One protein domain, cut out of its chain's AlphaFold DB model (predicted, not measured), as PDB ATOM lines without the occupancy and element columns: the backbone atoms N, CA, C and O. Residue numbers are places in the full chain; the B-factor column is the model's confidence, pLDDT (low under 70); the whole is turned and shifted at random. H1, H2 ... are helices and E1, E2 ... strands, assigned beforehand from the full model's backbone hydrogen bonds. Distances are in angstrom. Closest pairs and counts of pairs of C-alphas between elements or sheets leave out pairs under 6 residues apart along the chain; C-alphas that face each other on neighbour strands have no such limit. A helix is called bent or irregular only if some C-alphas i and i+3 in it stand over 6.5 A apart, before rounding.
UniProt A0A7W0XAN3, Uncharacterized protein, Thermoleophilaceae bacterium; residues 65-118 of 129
ATOM      1  N   ARG A  65     163.243 144.575  75.580       54.41
ATOM      2  CA  ARG A  65     162.380 144.570  76.764       54.41
ATOM      3  C   ARG A  65     163.228 144.205  77.972       54.41
ATOM      4  O   ARG A  65     163.331 143.027  78.305       54.41
ATOM      5  N   PRO A  66     163.870 145.206  78.599       51.53
ATOM      6  CA  PRO A  66     164.576 144.962  79.841       51.53
ATOM      7  C   PRO A  66     163.535 144.495  80.869       51.53
ATOM      8  O   PRO A  66     162.410 144.986  80.857       51.53
ATOM      9  N   GLU A  67     163.908 143.565  81.749       55.16
ATOM     10  CA  GLU A  67     163.231 143.274  83.035       55.16
ATOM     11  C   GLU A  67     162.270 142.074  83.117       55.16
ATOM     12  O   GLU A  67     161.725 141.832  84.192       55.16
ATOM     13  N   ALA A  68     162.088 141.252  82.079       60.78
ATOM     14  CA  ALA A  68     161.257 140.042  82.230       60.78
ATOM     15  C   ALA A  68     162.020 138.811  82.763       60.78
ATOM     16  O   ALA A  68     161.390 137.845  83.200       60.78
ATOM     17  N   HIS A  69     163.360 138.835  82.747       75.88
ATOM     18  CA  HIS A  69     164.186 137.658  83.023       75.88
ATOM     19  C   HIS A  69     165.275 137.958  84.043       75.88
ATOM     20  O   HIS A  69     165.965 138.972  83.953       75.88
ATOM     21  N   PHE A  70     165.430 137.044  84.998       81.50
ATOM     22  CA  PHE A  70     166.459 137.101  86.025       81.50
ATOM     23  C   PHE A  70     167.387 135.903  85.886       81.50
ATOM     24  O   PHE A  70     166.926 134.785  85.651       81.50
ATOM     25  N   MET A  71     168.683 136.138  86.054       82.88
ATOM     26  CA  MET A  71     169.705 135.096  86.090       82.88
ATOM     27  C   MET A  71     170.508 135.236  87.378       82.88
ATOM     28  O   MET A  71     170.928 136.334  87.727       82.88
ATOM     29  N   LEU A  72     170.729 134.125  88.075       84.75
ATOM     30  CA  LEU A  72     171.649 134.055  89.207       84.75
ATOM     31  C   LEU A  72     172.993 133.544  88.699       84.75
ATOM     32  O   LEU A  72     173.047 132.473  88.095       84.75
ATOM     33  N   ALA A  73     174.058 134.303  88.938       84.56
ATOM     34  CA  ALA A  73     175.398 133.953  88.484       84.56
ATOM     35  C   ALA A  73     176.460 134.345  89.523       84.56
ATOM     36  O   ALA A  73     176.246 135.293  90.282       84.56
ATOM     37  N   PRO A  74     177.606 133.649  89.576       84.25
ATOM     38  CA  PRO A  74     178.724 134.105  90.389       84.25
ATOM     39  C   PRO A  74     179.241 135.450  89.864       84.25
ATOM     40  O   PRO A  74     179.062 135.784  88.689       84.25
ATOM     41  N   GLU A  75     179.864 136.233  90.740       83.50
ATOM     42  CA  GLU A  75     180.423 137.535  90.390       83.50
ATOM     43  C   GLU A  75     181.436 137.386  89.239       83.50
ATOM     44  O   GLU A  75     182.440 136.679  89.393       83.50
ATOM     45  N   PRO A  76     181.178 138.007  88.071       82.69
ATOM     46  CA  PRO A  76     182.050 137.853  86.920       82.69
ATOM     47  C   PRO A  76     183.395 138.522  87.172       82.69
ATOM     48  O   PRO A  76     183.494 139.523  87.878       82.69
ATOM     49  N   THR A  77     184.430 138.059  86.473       82.25
ATOM     50  CA  THR A  77     185.750 138.711  86.504       82.25
ATOM     51  C   THR A  77     185.705 140.154  85.983       82.25
ATOM     52  O   THR A  77     186.586 140.958  86.276       82.25
ATOM     53  N   THR A  78     184.690 140.511  85.188       82.81
ATOM     54  CA  THR A  78     184.517 141.859  84.637       82.81
ATOM     55  C   THR A  78     183.071 142.319  84.778       82.81
ATOM     56  O   THR A  78     182.171 141.732  84.180       82.81
ATOM     57  N   ALA A  79     182.853 143.417  85.507       82.56
ATOM     58  CA  ALA A  79     181.524 143.978  85.764       82.56
ATOM     59  C   ALA A  79     180.746 144.322  84.480       82.56
ATOM     60  O   ALA A  79     179.534 144.130  84.420       82.56
ATOM     61  N   SER A  80     181.444 144.729  83.414       85.75
ATOM     62  CA  SER A  80     180.843 145.049  82.112       85.75
ATOM     63  C   SER A  80     180.063 143.885  81.493       85.75
ATOM     64  O   SER A  80     179.182 144.118  80.672       85.75
ATOM     65  N   ARG A  81     180.344 142.631  81.886       80.56
ATOM     66  CA  ARG A  81     179.557 141.476  81.427       80.56
ATOM     67  C   ARG A  81     178.106 141.560  81.888       80.56
ATOM     68  O   ARG A  81     177.221 141.244  81.105       80.56
ATOM     69  N   VAL A  82     177.839 142.041  83.101       86.00
ATOM     70  CA  VAL A  82     176.464 142.196  83.603       86.00
ATOM     71  C   VAL A  82     175.665 143.148  82.712       86.00
ATOM     72  O   VAL A  82     174.535 142.843  82.327       86.00
ATOM     73  N   ASP A  83     176.281 144.262  82.317       84.62
ATOM     74  CA  ASP A  83     175.644 145.254  81.452       84.62
ATOM     75  C   ASP A  83     175.365 144.708  80.052       84.62
ATOM     76  O   ASP A  83     174.294 144.962  79.505       84.62
ATOM     77  N   VAL A  84     176.277 143.905  79.494       84.44
ATOM     78  CA  VAL A  84     176.064 143.232  78.203       84.44
ATOM     79  C   VAL A  84     174.850 142.311  78.276       84.44
ATOM     80  O   VAL A  84     173.990 142.371  77.404       84.44
ATOM     81  N   PHE A  85     174.710 141.506  79.331       81.50
ATOM     82  CA  PHE A  85     173.549 140.620  79.456       81.50
ATOM     83  C   PHE A  85     172.234 141.392  79.587       81.50
ATOM     84  O   PHE A  85     171.230 141.038  78.960       81.50
ATOM     85  N   ARG A  86     172.255 142.502  80.328       84.25
ATOM     86  CA  ARG A  86     171.092 143.374  80.474       84.25
ATOM     87  C   ARG A  86     170.709 144.058  79.163       84.25
ATOM     88  O   ARG A  86     169.530 144.097  78.823       84.25
ATOM     89  N   GLN A  87     171.681 144.610  78.440       82.38
ATOM     90  CA  GLN A  87     171.445 145.402  77.231       82.38
ATOM     91  C   GLN A  87     171.180 144.531  75.999       82.38
ATOM     92  O   GLN A  87     170.322 144.872  75.190       82.38
ATOM     93  N   SER A  88     171.899 143.415  75.855       80.81
ATOM     94  CA  SER A  88     171.822 142.545  74.677       80.81
ATOM     95  C   SER A  88     170.727 141.488  74.776       80.81
ATOM     96  O   SER A  88     170.137 141.157  73.752       80.81
ATOM     97  N   PHE A  89     170.444 140.975  75.979       76.50
ATOM     98  CA  PHE A  89     169.497 139.869  76.175       76.50
ATOM     99  C   PHE A  89     168.301 140.230  77.068       76.50
ATOM    100  O   PHE A  89     167.431 139.397  77.303       76.50
ATOM    101  N   GLY A  90     168.240 141.453  77.611       79.38
ATOM    102  CA  GLY A  90     167.160 141.857  78.518       79.38
ATOM    103  C   GLY A  90     167.144 141.089  79.849       79.38
ATOM    104  O   GLY A  90     166.122 141.090  80.540       79.38
ATOM    105  N   VAL A  91     168.256 140.435  80.212       81.94
ATOM    106  CA  VAL A  91     168.386 139.613  81.421       81.94
ATOM    107  C   VAL A  91     169.015 140.431  82.546       81.94
ATOM    108  O   VAL A  91     170.139 140.915  82.426       81.94
ATOM    109  N   SER A  92     168.310 140.551  83.667       84.06
ATOM    110  CA  SER A  92     168.850 141.123  84.901       84.06
ATOM    111  C   SER A  92     169.649 140.061  85.651       84.06
ATOM    112  O   SER A  92     169.091 139.069  86.122       84.06
ATOM    113  N   VAL A  93     170.957 140.265  85.776       85.50
ATOM    114  CA  VAL A  93     171.828 139.326  86.487       85.50
ATOM    115  C   VAL A  93     171.944 139.724  87.957       85.50
ATOM    116  O   VAL A  93     172.303 140.855  88.274       85.50
ATOM    117  N   ILE A  94     171.649 138.784  88.849       85.81
ATOM    118  CA  ILE A  94     171.863 138.888  90.290       85.81
ATOM    119  C   ILE A  94     173.143 138.115  90.604       85.81
ATOM    120  O   ILE A  94     173.205 136.897  90.409       85.81
ATOM    121  N   THR A  95     174.168 138.829  91.059       86.44
ATOM    122  CA  THR A  95     175.489 138.257  91.330       86.44
ATOM    123  C   THR A  95     175.636 137.819  92.783       86.44
ATOM    124  O   THR A  95     175.165 138.509  93.688       86.44
ATOM    125  N   TYR A  96     176.334 136.710  93.017       84.06
ATOM    126  CA  TYR A  96     176.748 136.256  94.350       84.06
ATOM    127  C   TYR A  96     178.268 136.023  94.405       84.06
ATOM    128  O   TYR A  96     178.884 135.839  93.352       84.06
ATOM    129  N   PRO A  97     178.897 136.031  95.599       82.19
ATOM    130  CA  PRO A  97     180.343 135.873  95.723       82.19
ATOM    131  C   PRO A  97     180.846 134.595  95.047       82.19
ATOM    132  O   PRO A  97     180.324 133.498  95.267       82.19
ATOM    133  N   SER A  98     181.878 134.737  94.218       76.06
ATOM    134  CA  SER A  98     182.484 133.607  93.514       76.06
ATOM    135  C   SER A  98     183.009 132.554  94.495       76.06
ATOM    136  O   SER A  98     183.717 132.870  95.448       76.06
ATOM    137  N   GLY A  99     182.661 131.288  94.250       75.62
ATOM    138  CA  GLY A  99     183.035 130.158  95.107       75.62
ATOM    139  C   GLY A  99     182.091 129.897  96.283       75.62
ATOM    140  O   GLY A  99     182.210 128.850  96.915       75.62
ATOM    141  N   ASP A 100     181.117 130.775  96.538       76.94
ATOM    142  CA  ASP A 100     180.117 130.579  97.583       76.94
ATOM    143  C   ASP A 100     178.727 130.349  96.984       76.94
ATOM    144  O   ASP A 100     177.835 131.188  97.031       76.94
ATOM    145  N   HIS A 101     178.522 129.166  96.400       77.25
ATOM    146  CA  HIS A 101     177.200 128.747  95.916       77.25
ATOM    147  C   HIS A 101     176.234 128.408  97.062       77.25
ATOM    148  O   HIS A 101     175.043 128.196  96.824       77.25
ATOM    149  N   SER A 102     176.731 128.342  98.301       79.56
ATOM    150  CA  SER A 102     175.927 127.957  99.459       79.56
ATOM    151  C   SER A 102     174.883 129.011  99.814       79.56
ATOM    152  O   SER A 102     173.834 128.654 100.340       79.56
ATOM    153  N   VAL A 103     175.119 130.275  99.444       78.38
ATOM    154  CA  VAL A 103     174.200 131.409  99.656       78.38
ATOM    155  C   VAL A 103     173.016 131.426  98.688       78.38
ATOM    156  O   VAL A 103     171.996 132.049  98.972       78.38
ATOM    157  N   VAL A 104     173.110 130.719  97.559       81.00
ATOM    158  CA  VAL A 104     172.074 130.744  96.515       81.00
ATOM    159  C   VAL A 104     170.831 129.984  96.965       81.00
ATOM    160  O   VAL A 104     169.716 130.495  96.879       81.00
ATOM    161  N   THR A 105     171.015 128.773  97.485       79.38
ATOM    162  CA  THR A 105     169.923 127.922  97.973       79.38
ATOM    163  C   THR A 105     169.060 128.597  99.048       79.38
ATOM    164  O   THR A 105     167.844 128.635  98.860       79.38
ATOM    165  N   PRO A 106     169.614 129.158 100.145       81.62
ATOM    166  CA  PRO A 106     168.810 129.830 101.160       81.62
ATOM    167  C   PRO A 106     168.138 131.097 100.620       81.62
ATOM    168  O   PRO A 106     166.992 131.342 100.973       81.62
ATOM    169  N   ALA A 107     168.776 131.849  99.716       78.06
ATOM    170  CA  ALA A 107     168.161 133.028  99.105       78.06
ATOM    171  C   ALA A 107     166.962 132.668  98.206       78.06
ATOM    172  O   ALA A 107     165.917 133.316  98.263       78.06
ATOM    173  N   ILE A 108     167.072 131.605  97.401       81.81
ATOM    174  CA  ILE A 108     165.942 131.093  96.607       81.81
ATOM    175  C   ILE A 108     164.841 130.559  97.526       81.81
ATOM    176  O   ILE A 108     163.661 130.768  97.247       81.81
ATOM    177  N   GLN A 109     165.213 129.889  98.617       79.62
ATOM    178  CA  GLN A 109     164.264 129.377  99.600       79.62
ATOM    179  C   GLN A 109     163.490 130.522 100.268       79.62
ATOM    180  O   GLN A 109     162.266 130.471 100.317       79.62
ATOM    181  N   GLU A 110     164.174 131.584 100.690       80.44
ATOM    182  CA  GLU A 110     163.563 132.781 101.277       80.44
ATOM    183  C   GLU A 110     162.628 133.494 100.289       80.44
ATOM    184  O   GLU A 110     161.506 133.870 100.644       80.44
ATOM    185  N   LEU A 111     163.040 133.623  99.023       78.06
ATOM    186  CA  LEU A 111     162.178 134.143  97.959       78.06
ATOM    187  C   LEU A 111     160.946 133.254  97.762       78.06
ATOM    188  O   LEU A 111     159.823 133.752  97.726       78.06
ATOM    189  N   SER A 112     161.128 131.939  97.675       76.38
ATOM    190  CA  SER A 112     160.022 130.988  97.550       76.38
ATOM    191  C   SER A 112     159.055 131.108  98.729       76.38
ATOM    192  O   SER A 112     157.845 131.187  98.529       76.38
ATOM    193  N   ASP A 113     159.561 131.177  99.954       79.38
ATOM    194  CA  ASP A 113     158.731 131.280 101.150       79.38
ATOM    195  C   ASP A 113     158.005 132.631 101.225       79.38
ATOM    196  O   ASP A 113     156.839 132.672 101.615       79.38
ATOM    197  N   SER A 114     158.617 133.715 100.751       74.56
ATOM    198  CA  SER A 114     157.973 135.033 100.668       74.56
ATOM    199  C   SER A 114     156.855 135.077  99.620       74.56
ATOM    200  O   SER A 114     155.799 135.656  99.857       74.56
ATOM    201  N   PHE A 115     157.052 134.436  98.464       72.56
ATOM    202  CA  PHE A 115     156.076 134.443  97.368       72.56
ATOM    203  C   PHE A 115     154.971 133.385  97.518       72.56
ATOM    204  O   PHE A 115     153.825 133.630  97.140       72.56
ATOM    205  N   PHE A 116     155.283 132.207  98.066       71.88
ATOM    206  CA  PHE A 116     154.348 131.081  98.192       71.88
ATOM    207  C   PHE A 116     153.859 130.834  99.628       71.88
ATOM    208  O   PHE A 116     152.849 130.150  99.822       71.88
ATOM    209  N   GLY A 117     154.531 131.374 100.647       55.78
ATOM    210  CA  GLY A 117     154.144 131.230 102.055       55.78
ATOM    211  C   GLY A 117     152.844 131.953 102.405       55.78
ATOM    212  O   GLY A 117     152.035 131.412 103.164       55.78
ATOM    213  N   ASP A 118     152.564 133.099 101.778       55.03
ATOM    214  CA  ASP A 118     151.311 133.841 101.989       55.03
ATOM    215  C   ASP A 118     150.077 133.126 101.408       55.03
ATOM    216  O   ASP A 118     148.975 133.221 101.955       55.03
TER     217      ASP A 118
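What this domain is: This is residues 65 to 118 of the 129 residues of an uncharacterized protein of Thermoleophilaceae bacterium (UniProt A0A7W0XAN3). A two-stranded parallel ribbon, E1 beside E2, has helix H1 packed on one side, mostly along E2, while the longer helix H2 leaves the end of E2 on the other side and opens away from the ribbon like the arm of a V. The far part of H2, with residues 117 and 118 after it, sticks out with nothing beside it. The printed part has 54 residues, with two named helices and two named strands in the order E1, H1, E2, H2, and its class is mixed, helices and strands. The whole is loose, with a radius of gyration of the C-alphas of 12.9 A, and flat, spanning 35 by 30 by 9 A.

How they stand to each other: Start at E1, residues 69 to 74, and set beside it E2, residues 91 to 96. They are parallel neighbours, with 29 degrees between their directions. Look at the C-alphas of 71 and 93, which face each other at 4.7 A; N 71 and O 92 at 3.0 A and N 94 and O 71 at 2.8 A are within hydrogen-bond range. Between these strands in the chain comes H1, residues 80 to 89, and E1, H1 and E2 form a strand-helix-strand unit, two parallel neighbour strands with a helix between them, whose crossover is right-handed. H1 and E2 have 7 pairs of C-alphas within 8 A, the closest being those of Arg 86 and Ser 92, 5.4 A apart. H1 and E1 are near each other, with 5 pairs of C-alphas within 10 A. Next find H2, residues 101 to 116; its closest C-alphas with E2 are those of Val 104 and Tyr 96, 7.5 A apart. H1 and H2 are apart. In H1 every O i to N i+4 pair is within hydrogen-bond range, and in H2 10 of 12 are.

Where its parts are: Find C-alpha 69 at (164.186, 137.658, 83.023); from there E1 runs 16.7 A to C-alpha 74. H1 begins at C-alpha 80, at (180.843, 145.049, 82.112), and is 13.8 A long. E2 runs 15.8 A from C-alpha 91 to C-alpha 96. H2 runs 23.1 A from C-alpha 101 to C-alpha 116, at (154.348, 131.081, 98.192); it is neither bent nor irregular, but only just: C-alphas 102 and 105 are 6.2 A apart.

The domain as a whole: The two C-alphas farthest apart are those of Thr 78 and Asp 118, at 38.3 A. Residues 109 to 118, of which 109 to 116 belong to H2, stand free; the body without them spans 31 by 23 by 8 A. The printed part has no cut, and the links E1 to H1, H1 to E2 and E2 to H2 are tight. The mean pLDDT of the printed part is 78.1, and residues 65 to 68 and 117 to 118 are under 70.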